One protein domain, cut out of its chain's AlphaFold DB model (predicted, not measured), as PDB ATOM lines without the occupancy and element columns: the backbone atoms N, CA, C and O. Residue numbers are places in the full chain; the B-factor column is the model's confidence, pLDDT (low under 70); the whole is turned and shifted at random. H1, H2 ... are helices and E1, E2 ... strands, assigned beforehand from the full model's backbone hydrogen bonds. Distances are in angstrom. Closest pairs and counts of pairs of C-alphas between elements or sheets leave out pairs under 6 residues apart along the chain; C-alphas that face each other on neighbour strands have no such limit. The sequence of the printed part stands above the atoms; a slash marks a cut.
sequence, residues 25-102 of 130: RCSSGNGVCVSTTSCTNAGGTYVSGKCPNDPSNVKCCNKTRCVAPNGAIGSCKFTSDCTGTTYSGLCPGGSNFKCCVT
ATOM      1  N   ARG A  25     -17.101  56.574 400.266       94.44
ATOM      2  CA  ARG A  25     -17.895  56.247 399.078       94.44
ATOM      3  C   ARG A  25     -17.799  57.368 398.053       94.44
ATOM      4  O   ARG A  25     -17.808  58.544 398.407       94.44
ATOM      5  N   CYS A  26     -17.800  56.992 396.782       94.88
ATOM      6  CA  CYS A  26     -18.049  57.954 395.718       94.88
ATOM      7  C   CYS A  26     -19.439  58.588 395.869       94.88
ATOM      8  O   CYS A  26     -20.370  57.939 396.345       94.88
ATOM      9  N   SER A  27     -19.616  59.813 395.370       93.75
ATOM     10  CA  SER A  27     -20.932  60.472 395.326       93.75
ATOM     11  C   SER A  27     -21.963  59.714 394.478       93.75
ATOM     12  O   SER A  27     -23.163  59.929 394.608       93.75
ATOM     13  N   SER A  28     -21.497  58.832 393.592       88.19
ATOM     14  CA  SER A  28     -22.313  57.927 392.789       88.19
ATOM     15  C   SER A  28     -21.478  56.717 392.356       88.19
ATOM     16  O   SER A  28     -20.274  56.845 392.120       88.19
ATOM     17  N   GLY A  29     -22.123  55.555 392.224       85.38
ATOM     18  CA  GLY A  29     -21.478  54.277 391.913       85.38
ATOM     19  C   GLY A  29     -21.013  53.508 393.155       85.38
ATOM     20  O   GLY A  29     -21.278  53.904 394.285       85.38
ATOM     21  N   ASN A  30     -20.307  52.395 392.933       85.81
ATOM     22  CA  ASN A  30     -19.893  51.449 393.987       85.81
ATOM     23  C   ASN A  30     -18.399  51.548 394.353       85.81
ATOM     24  O   ASN A  30     -17.841  50.621 394.937       85.81
ATOM     25  N   GLY A  31     -17.733  52.631 393.950       94.38
ATOM     26  CA  GLY A  31     -16.295  52.816 394.132       94.38
ATOM     27  C   GLY A  31     -15.911  53.474 395.458       94.38
ATOM     28  O   GLY A  31     -16.760  53.895 396.245       94.38
ATOM     29  N   VAL A  32     -14.602  53.622 395.650       96.62
ATOM     30  CA  VAL A  32     -13.984  54.279 396.808       96.62
ATOM     31  C   VAL A  32     -13.156  55.484 396.362       96.62
ATOM     32  O   VAL A  32     -12.455  55.421 395.351       96.62
ATOM     33  N   CYS A  33     -13.213  56.583 397.105       96.94
ATOM     34  CA  CYS A  33     -12.389  57.761 396.855       96.94
ATOM     35  C   CYS A  33     -10.950  57.513 397.320       96.94
ATOM     36  O   CYS A  33     -10.672  57.452 398.515       96.94
ATOM     37  N   VAL A  34     -10.020  57.339 396.380       96.75
ATOM     38  CA  VAL A  34      -8.581  57.158 396.658       96.75
ATOM     39  C   VAL A  34      -7.738  57.921 395.646       96.75
ATOM     40  O   VAL A  34      -8.242  58.362 394.612       96.75
ATOM     41  N   SER A  35      -6.437  58.050 395.914       96.81
ATOM     42  CA  SER A  35      -5.522  58.627 394.930       96.81
ATOM     43  C   SER A  35      -5.544  57.833 393.614       96.81
ATOM     44  O   SER A  35      -5.676  56.603 393.608       96.81
ATOM     45  N   THR A  36      -5.384  58.529 392.491       96.50
ATOM     46  CA  THR A  36      -5.264  57.908 391.161       96.50
ATOM     47  C   THR A  36      -4.155  56.860 391.112       96.50
ATOM     48  O   THR A  36      -4.384  55.768 390.598       96.50
ATOM     49  N   THR A  37      -3.002  57.133 391.728       96.50
ATOM     50  CA  THR A  37      -1.888  56.182 391.851       96.50
ATOM     51  C   THR A  37      -2.292  54.921 392.614       96.50
ATOM     52  O   THR A  37      -2.072  53.815 392.130       96.50
ATOM     53  N   SER A  38      -2.941  55.058 393.777       96.06
ATOM     54  CA  SER A  38      -3.430  53.911 394.557       96.06
ATOM     55  C   SER A  38      -4.442  53.078 393.768       96.06
ATOM     56  O   SER A  38      -4.419  51.851 393.843       96.06
ATOM     57  N   CYS A  39      -5.313  53.733 392.997       96.75
ATOM     58  CA  CYS A  39      -6.291  53.055 392.153       96.75
ATOM     59  C   CYS A  39      -5.620  52.233 391.046       96.75
ATOM     60  O   CYS A  39      -5.899  51.040 390.914       96.75
ATOM     61  N   THR A  40      -4.701  52.847 390.296       96.62
ATOM     62  CA  THR A  40      -3.973  52.189 389.203       96.62
ATOM     63  C   THR A  40      -3.100  51.046 389.718       96.62
ATOM     64  O   THR A  40      -3.144  49.956 389.156       96.62
ATOM     65  N   ASN A  41      -2.380  51.238 390.830       96.31
ATOM     66  CA  ASN A  41      -1.549  50.191 391.441       96.31
ATOM     67  C   ASN A  41      -2.377  48.989 391.908       96.31
ATOM     68  O   ASN A  41      -1.912  47.853 391.868       96.31
ATOM     69  N   ALA A  42      -3.620  49.220 392.329       95.00
ATOM     70  CA  ALA A  42      -4.543  48.147 392.666       95.00
ATOM     71  C   ALA A  42      -5.167  47.474 391.427       95.00
ATOM     72  O   ALA A  42      -5.931  46.523 391.600       95.00
ATOM     73  N   GLY A  43      -4.889  47.937 390.205       95.44
ATOM     74  CA  GLY A  43      -5.502  47.446 388.967       95.44
ATOM     75  C   GLY A  43      -6.951  47.906 388.773       95.44
ATOM     76  O   GLY A  43      -7.742  47.201 388.148       95.44
ATOM     77  N   GLY A  44      -7.333  49.034 389.375       95.38
ATOM     78  CA  GLY A  44      -8.642  49.659 389.201       95.38
ATOM     79  C   GLY A  44      -8.658  50.727 388.105       95.38
ATOM     80  O   GLY A  44      -7.630  51.115 387.554       95.38
ATOM     81  N   THR A  45      -9.851  51.245 387.831       96.62
ATOM     82  CA  THR A  45     -10.100  52.402 386.952       96.62
ATOM     83  C   THR A  45     -10.744  53.520 387.756       96.62
ATOM     84  O   THR A  45     -11.503  53.222 388.678       96.62
ATOM     85  N   TYR A  46     -10.513  54.788 387.415       96.31
ATOM     86  CA  TYR A  46     -11.076  55.907 388.173       96.31
ATOM     87  C   TYR A  46     -11.955  56.851 387.346       96.31
ATOM     88  O   TYR A  46     -11.757  57.022 386.146       96.31
ATOM     89  N   VAL A  47     -12.890  57.521 388.024       95.50
ATOM     90  CA  VAL A  47     -13.782  58.543 387.457       95.50
ATOM     91  C   VAL A  47     -13.591  59.873 388.192       95.50
ATOM     92  O   VAL A  47     -13.646  59.936 389.424       95.50
ATOM     93  N   SER A  48     -13.356  60.944 387.430       95.00
ATOM     94  CA  SER A  48     -13.191  62.311 387.948       95.00
ATOM     95  C   SER A  48     -14.521  62.903 388.445       95.00
ATOM     96  O   SER A  48     -15.591  62.525 387.972       95.00
ATOM     97  N   GLY A  49     -14.466  63.851 389.388       93.00
ATOM     98  CA  GLY A  49     -15.645  64.605 389.852       93.00
ATOM     99  C   GLY A  49     -16.626  63.821 390.735       93.00
ATOM    100  O   GLY A  49     -17.721  64.294 391.022       93.00
ATOM    101  N   LYS A  50     -16.256  62.611 391.165       95.75
ATOM    102  CA  LYS A  50     -17.078  61.740 392.026       95.75
ATOM    103  C   LYS A  50     -16.615  61.688 393.486       95.75
ATOM    104  O   LYS A  50     -17.201  60.964 394.283       95.75
ATOM    105  N   CYS A  51     -15.603  62.486 393.812       94.25
ATOM    106  CA  CYS A  51     -15.072  62.717 395.152       94.25
ATOM    107  C   CYS A  51     -15.017  64.241 395.369       94.25
ATOM    108  O   CYS A  51     -13.952  64.837 395.243       94.25
ATOM    109  N   PRO A  52     -16.178  64.910 395.527       88.62
ATOM    110  CA  PRO A  52     -16.280  66.373 395.446       88.62
ATOM    111  C   PRO A  52     -15.617  67.106 396.617       88.62
ATOM    112  O   PRO A  52     -15.294  68.281 396.493       88.62
ATOM    113  N   ASN A  53     -15.407  66.405 397.731       88.69
ATOM    114  CA  ASN A  53     -14.793  66.951 398.938       88.69
ATOM    115  C   ASN A  53     -13.294  66.624 399.022       88.69
ATOM    116  O   ASN A  53     -12.679  66.880 400.053       88.69
ATOM    117  N   ASP A  54     -12.723  66.016 397.978       88.69
ATOM    118  CA  ASP A  54     -11.362  65.497 397.979       88.69
ATOM    119  C   ASP A  54     -10.432  66.249 397.013       88.69
ATOM    120  O   ASP A  54     -10.895  66.859 396.044       88.69
ATOM    121  N   PRO A  55      -9.103  66.205 397.249       90.81
ATOM    122  CA  PRO A  55      -8.117  66.783 396.343       90.81
ATOM    123  C   PRO A  55      -8.256  66.275 394.902       90.81
ATOM    124  O   PRO A  55      -8.694  65.154 394.657       90.81
ATOM    125  N   SER A  56      -7.781  67.054 393.929       90.06
ATOM    126  CA  SER A  56      -7.908  66.739 392.494       90.06
ATOM    127  C   SER A  56      -7.277  65.401 392.069       90.06
ATOM    128  O   SER A  56      -7.686  64.805 391.065       90.06
ATOM    129  N   ASN A  57      -6.289  64.907 392.821       92.81
ATOM    130  CA  ASN A  57      -5.645  63.613 392.596       92.81
ATOM    131  C   ASN A  57      -6.389  62.433 393.245       92.81
ATOM    132  O   ASN A  57      -6.010  61.287 392.988       92.81
ATOM    133  N   VAL A  58      -7.425  62.687 394.047       95.88
ATOM    134  CA  VAL A  58      -8.340  61.689 394.606       95.88
ATOM    135  C   VAL A  58      -9.559  61.583 393.700       95.88
ATOM    136  O   VAL A  58     -10.242  62.557 393.395       95.88
ATOM    137  N   LYS A  59      -9.821  60.372 393.218       96.12
ATOM    138  CA  LYS A  59     -10.901  60.090 392.272       96.12
ATOM    139  C   LYS A  59     -11.664  58.854 392.712       96.12
ATOM    140  O   LYS A  59     -11.173  58.053 393.507       96.12
ATOM    141  N   CYS A  60     -12.866  58.688 392.171       96.81
ATOM    142  CA  CYS A  60     -13.670  57.513 392.463       96.81
ATOM    143  C   CYS A  60     -13.045  56.304 391.782       96.81
ATOM    144  O   CYS A  60     -13.137  56.180 390.562       96.81
ATOM    145  N   CYS A  61     -12.397  55.441 392.552       97.44
ATOM    146  CA  CYS A  61     -11.782  54.225 392.060       97.44
ATOM    147  C   CYS A  61     -12.783  53.077 392.066       97.44
ATOM    148  O   CYS A  61     -13.374  52.747 393.095       97.44
ATOM    149  N   ASN A  62     -12.914  52.426 390.920       95.56
ATOM    150  CA  ASN A  62     -13.707  51.230 390.745       95.56
ATOM    151  C   ASN A  62     -12.791  50.049 390.414       95.56
ATOM    152  O   ASN A  62     -11.990  50.105 389.478       95.56
ATOM    153  N   LYS A  63     -12.933  48.966 391.176       95.00
ATOM    154  CA  LYS A  63     -12.247  47.695 390.940       95.00
ATOM    155  C   LYS A  63     -13.277  46.575 391.021       95.00
ATOM    156  O   LYS A  63     -13.584  46.044 392.084       95.00
ATOM    157  N   THR A  64     -13.842  46.233 389.872       91.38
ATOM    158  CA  THR A  64     -14.958  45.282 389.769       91.38
ATOM    159  C   THR A  64     -14.536  43.833 389.997       91.38
ATOM    160  O   THR A  64     -15.387  42.990 390.274       91.38
ATOM    161  N   ARG A  65     -13.232  43.543 389.920       94.19
ATOM    162  CA  ARG A  65     -12.671  42.201 390.062       94.19
ATOM    163  C   ARG A  65     -11.550  42.163 391.095       94.19
ATOM    164  O   ARG A  65     -10.590  42.925 391.022       94.19
ATOM    165  N   CYS A  66     -11.635  41.205 392.003       94.75
ATOM    166  CA  CYS A  66     -10.566  40.806 392.912       94.75
ATOM    167  C   CYS A  66     -10.526  39.275 393.005       94.75
ATOM    168  O   CYS A  66     -11.533  38.610 392.759       94.75
ATOM    169  N   VAL A  67      -9.357  38.716 393.318       94.25
ATOM    170  CA  VAL A  67      -9.166  37.269 393.481       94.25
ATOM    171  C   VAL A  67      -8.738  37.017 394.918       94.25
ATOM    172  O   VAL A  67      -7.697  37.514 395.346       94.25
ATOM    173  N   ALA A  68      -9.573  36.307 395.668       93.50
ATOM    174  CA  ALA A  68      -9.318  35.942 397.054       93.50
ATOM    175  C   ALA A  68      -8.223  34.862 397.164       93.50
ATOM    176  O   ALA A  68      -7.961  34.158 396.186       93.50
ATOM    177  N   PRO A  69      -7.595  34.672 398.344       91.38
ATOM    178  CA  PRO A  69      -6.509  33.699 398.520       91.38
ATOM    179  C   PRO A  69      -6.912  32.250 398.218       91.38
ATOM    180  O   PRO A  69      -6.075  31.435 397.855       91.38
ATOM    181  N   ASN A  70      -8.203  31.931 398.332       86.50
ATOM    182  CA  ASN A  70      -8.776  30.634 397.963       86.50
ATOM    183  C   ASN A  70      -9.113  30.514 396.461       86.50
ATOM    184  O   ASN A  70      -9.827  29.595 396.069       86.50
ATOM    185  N   GLY A  71      -8.673  31.461 395.628       89.50
ATOM    186  CA  GLY A  71      -8.950  31.506 394.191       89.50
ATOM    187  C   GLY A  71     -10.342  32.028 393.826       89.50
ATOM    188  O   GLY A  71     -10.653  32.154 392.641       89.50
ATOM    189  N   ALA A  72     -11.188  32.358 394.807       90.62
ATOM    190  CA  ALA A  72     -12.530  32.842 394.529       90.62
ATOM    191  C   ALA A  72     -12.516  34.237 393.898       90.62
ATOM    192  O   ALA A  72     -11.772  35.127 394.312       90.62
ATOM    193  N   ILE A  73     -13.367  34.430 392.893       92.69
ATOM    194  CA  ILE A  73     -13.513  35.714 392.214       92.69
ATOM    195  C   ILE A  73     -14.581  36.520 392.949       92.69
ATOM    196  O   ILE A  73     -15.700  36.052 393.151       92.69
ATOM    197  N   GLY A  74     -14.230  37.744 393.324       94.44
ATOM    198  CA  GLY A  74     -15.132  38.696 393.955       94.44
ATOM    199  C   GLY A  74     -15.083  40.068 393.297       94.44
ATOM    200  O   GLY A  74     -14.407  40.283 392.286       94.44
ATOM    201  N   SER A  75     -15.766  41.015 393.931       94.69
ATOM    202  CA  SER A  75     -15.768  42.429 393.548       94.69
ATOM    203  C   SER A  75     -15.467  43.303 394.754       94.69
ATOM    204  O   SER A  75     -15.920  43.008 395.864       94.69
ATOM    205  N   CYS A  76     -14.725  44.391 394.545       96.38
ATOM    206  CA  CYS A  76     -14.472  45.354 395.607       96.38
ATOM    207  C   CYS A  76     -15.738  46.146 395.917       96.38
ATOM    208  O   CYS A  76     -16.369  46.691 395.011       96.38
ATOM    209  N   LYS A  77     -16.116  46.180 397.191       95.31
ATOM    210  CA  LYS A  77     -17.283  46.910 397.686       95.31
ATOM    211  C   LYS A  77     -17.106  47.239 399.163       95.31
ATOM    212  O   LYS A  77     -16.235  46.679 399.836       95.31
ATOM    213  N   PHE A  78     -17.936  48.142 399.673       95.62
ATOM    214  CA  PHE A  78     -17.957  48.408 401.104       95.62
ATOM    215  C   PHE A  78     -18.424  47.169 401.863       95.62
ATOM    216  O   PHE A  78     -19.303  46.442 401.402       95.62
ATOM    217  N   THR A  79     -17.832  46.921 403.028       95.19
ATOM    218  CA  THR A  79     -18.161  45.774 403.885       95.19
ATOM    219  C   THR A  79     -19.644  45.718 404.230       95.19
ATOM    220  O   THR A  79     -20.206  44.630 404.242       95.19
ATOM    221  N   SER A  80     -20.288  46.873 404.419       94.81
ATOM    222  CA  SER A  80     -21.733  46.982 404.657       94.81
ATOM    223  C   SER A  80     -22.594  46.475 403.497       94.81
ATOM    224  O   SER A  80     -23.729  46.075 403.718       94.81
ATOM    225  N   ASP A  81     -22.064  46.485 402.271       94.06
ATOM    226  CA  ASP A  81     -22.783  46.090 401.051       94.06
ATOM    227  C   ASP A  81     -22.398  44.670 400.609       94.06
ATOM    228  O   ASP A  81     -22.793  44.190 399.541       94.06
ATOM    229  N   CYS A  82     -21.554  43.997 401.394       94.38
ATOM    230  CA  CYS A  82     -21.139  42.638 401.122       94.38
ATOM    231  C   CYS A  82     -22.052  41.646 401.831       94.38
ATOM    232  O   CYS A  82     -22.054  41.539 403.050       94.38
ATOM    233  N   THR A  83     -22.768  40.854 401.040       93.62
ATOM    234  CA  THR A  83     -23.588  39.733 401.517       93.62
ATOM    235  C   THR A  83     -22.814  38.411 401.606       93.62
ATOM    236  O   THR A  83     -23.396  37.384 401.939       93.62
ATOM    237  N   GLY A  84     -21.517  38.414 401.275       92.88
ATOM    238  CA  GLY A  84     -20.658  37.228 401.218       92.88
ATOM    239  C   GLY A  84     -19.419  37.330 402.110       92.88
ATOM    240  O   GLY A  84     -19.368  38.109 403.061       92.88
ATOM    241  N   THR A  85     -18.384  36.551 401.795       94.75
ATOM    242  CA  THR A  85     -17.118  36.577 402.540       94.75
ATOM    243  C   THR A  85     -16.261  37.760 402.098       94.75
ATOM    244  O   THR A  85     -16.104  38.012 400.900       94.75
ATOM    245  N   THR A  86     -15.682  38.478 403.063       96.31
ATOM    246  CA  THR A  86     -14.791  39.609 402.785       96.31
ATOM    247  C   THR A  86     -13.322  39.235 402.948       96.31
ATOM    248  O   THR A  86     -12.945  38.532 403.882       96.31
ATOM    249  N   TYR A  87     -12.483  39.763 402.060       96.00
ATOM    250  CA  TYR A  87     -11.031  39.604 402.091       96.00
ATOM    251  C   TYR A  87     -10.356  40.981 402.039       96.00
ATOM    252  O   TYR A  87     -10.618  41.790 401.141       96.00
ATOM    253  N   SER A  88      -9.509  41.260 403.030       95.88
ATOM    254  CA  SER A  88      -8.774  42.523 403.171       95.88
ATOM    255  C   SER A  88      -7.562  42.591 402.229       95.88
ATOM    256  O   SER A  88      -7.046  41.560 401.810       95.88
ATOM    257  N   GLY A  89      -7.088  43.801 401.910       94.56
ATOM    258  CA  GLY A  89      -5.830  44.019 401.171       94.56
ATOM    259  C   GLY A  89      -5.881  43.755 399.660       94.56
ATOM    260  O   GLY A  89      -4.900  43.975 398.963       94.56
ATOM    261  N   LEU A  90      -7.025  43.312 399.133       96.06
ATOM    262  CA  LEU A  90      -7.201  42.997 397.708       96.06
ATOM    263  C   LEU A  90      -7.856  44.126 396.904       96.06
ATOM    264  O   LEU A  90      -7.940  44.061 395.673       96.06
ATOM    265  N   CYS A  91      -8.342  45.150 397.596       96.94
ATOM    266  CA  CYS A  91      -9.049  46.294 397.044       96.94
ATOM    267  C   CYS A  91      -8.357  47.582 397.493       96.94
ATOM    268  O   CYS A  91      -7.763  47.596 398.571       96.94
ATOM    269  N   PRO A  92      -8.390  48.644 396.671       95.44
ATOM    270  CA  PRO A  92      -7.807  49.924 397.046       95.44
ATOM    271  C   PRO A  92      -8.564  50.553 398.218       95.44
ATOM    272  O   PRO A  92      -9.735  50.263 398.444       95.44
ATOM    273  N   GLY A  93      -7.912  51.484 398.903       91.56
ATOM    274  CA  GLY A  93      -8.536  52.289 399.946       91.56
ATOM    275  C   GLY A  93      -8.445  51.672 401.337       91.56
ATOM    276  O   GLY A  93      -7.487  50.973 401.660       91.56
ATOM    277  N   GLY A  94      -9.420  52.012 402.178       87.88
ATOM    278  CA  GLY A  94      -9.374  51.753 403.611       87.88
ATOM    279  C   GLY A  94      -9.881  50.370 404.006       87.88
ATOM    280  O   GLY A  94     -10.341  49.574 403.189       87.88
ATOM    281  N   SER A  95      -9.874  50.114 405.313       92.06
ATOM    282  CA  SER A  95     -10.279  48.835 405.913       92.06
ATOM    283  C   SER A  95     -11.719  48.412 405.603       92.06
ATOM    284  O   SER A  95     -12.028  47.227 405.698       92.06
ATOM    285  N   ASN A  96     -12.589  49.344 405.211       93.81
ATOM    286  CA  ASN A  96     -14.003  49.083 404.945       93.81
ATOM    287  C   ASN A  96     -14.325  48.826 403.467       93.81
ATOM    288  O   ASN A  96     -15.467  48.489 403.174       93.81
ATOM    289  N   PHE A  97     -13.366  48.947 402.543       96.44
ATOM    290  CA  PHE A  97     -13.562  48.624 401.125       96.44
ATOM    291  C   PHE A  97     -12.796  47.345 400.786       96.44
ATOM    292  O   PHE A  97     -11.582  47.345 400.599       96.44
ATOM    293  N   LYS A  98     -13.506  46.218 400.778       97.00
ATOM    294  CA  LYS A  98     -12.904  44.879 400.743       97.00
ATOM    295  C   LYS A  98     -13.332  44.105 399.509       97.00
ATOM    296  O   LYS A  98     -14.331  44.417 398.864       97.00
ATOM    297  N   CYS A  99     -12.579  43.052 399.209       96.88
ATOM    298  CA  CYS A  99     -12.979  42.096 398.191       96.88
ATOM    299  C   CYS A  99     -14.120  41.253 398.744       96.88
ATOM    300  O   CYS A  99     -13.928  40.531 399.719       96.88
ATOM    301  N   CYS A 100     -15.299  41.371 398.149       95.94
ATOM    302  CA  CYS A 100     -16.467  40.601 398.532       95.94
ATOM    303  C   CYS A 100     -16.684  39.459 397.549       95.94
ATOM    304  O   CYS A 100     -16.876  39.686 396.351       95.94
ATOM    305  N   VAL A 101     -16.697  38.244 398.074       94.94
ATOM    306  CA  VAL A 101     -16.920  37.011 397.328       94.94
ATOM    307  C   VAL A 101     -18.290  36.467 397.713       94.94
ATOM    308  O   VAL A 101     -18.507  36.061 398.853       94.94
ATOM    309  N   THR A 102     -19.228  36.490 396.768       88.19
ATOM    310  CA  THR A 102     -20.595  35.965 396.947       88.19
ATOM    311  C   THR A 102     -20.787  34.585 396.325       88.19
ATOM    312  O   THR A 102     -21.756  33.906 396.646       88.19
TER     313      THR A 102
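What this domain is: This is residues 25 to 102 of the 130 residues of an uncharacterized protein of Piromyces finnis (UniProt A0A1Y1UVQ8). Two small lobes stand end to end along the longest axis, each built on a three-stranded sheet: E1, E3 and E2 with the short helix H1 packed on it in one, E4, E6 and E5 in the other. The printed part has 78 residues, with the order E1, H1, E2, E3, E4, E5, E6; both sheets are antiparallel, ordered E1 - E3 - E2 and E4 - E6 - E5. The class is mostly strand, though under half of the residues are in named elements. The whole is compact, with a radius of gyration of the C-alphas of 11.8 A, yet elongated, spanning 36 by 23 by 17 A.

Where its parts are: E1, residues 32 to 35, begins at C-alpha 32 (-13.984, 54.279, 396.808) and is 9.7 A long. H1 is residues 36 to 41, 8.6 A; E2 is 45 to 47, 7.2 A; E3 is 58 to 62, 12.4 A. E4, residues 73 to 78, is 16.1 A long; E5 is 85 to 87, 6.8 A. E6, residues 97 to 101, 12.7 A, ends at C-alpha 101 (-16.920, 37.011, 397.328).

How they stand to each other: E1 and E3 are antiparallel at 130 degrees, with N 61 and O 32 2.8 A apart. E2 and E3 form a hairpin, with N 62 and O 45 2.8 A apart. E1, H1 and E2 make a split strand-helix-strand unit, two strands of one sheet with a helix between them along the chain and another strand, E3, between them in the sheet; its crossover is right-handed. H1 is on this sheet, the C-alphas of Cys 39 and Cys 61 being its closest to E3, 5.6 A; each of its O i to N i+4 pairs is within hydrogen-bond range. Between the sheets, the closest C-alphas of E1 and E6 are those of Val 32 and Phe 97, 7.1 A. E4 and E6 are antiparallel at 145 degrees, with N 98 and O 77 2.9 A apart. E5 and E6 form a hairpin, with N 87 and O 99 2.9 A apart. Residues 66 to 67 pair antiparallel with 73 to 74 of E4.

The domain as a whole: The C-alphas farthest apart, those of Asn 53 and Asn 70, are 36.8 A apart. The printed part has no cut, and no link is long. Mean pLDDT of the printed part is 94.0, and no printed residue is under 70.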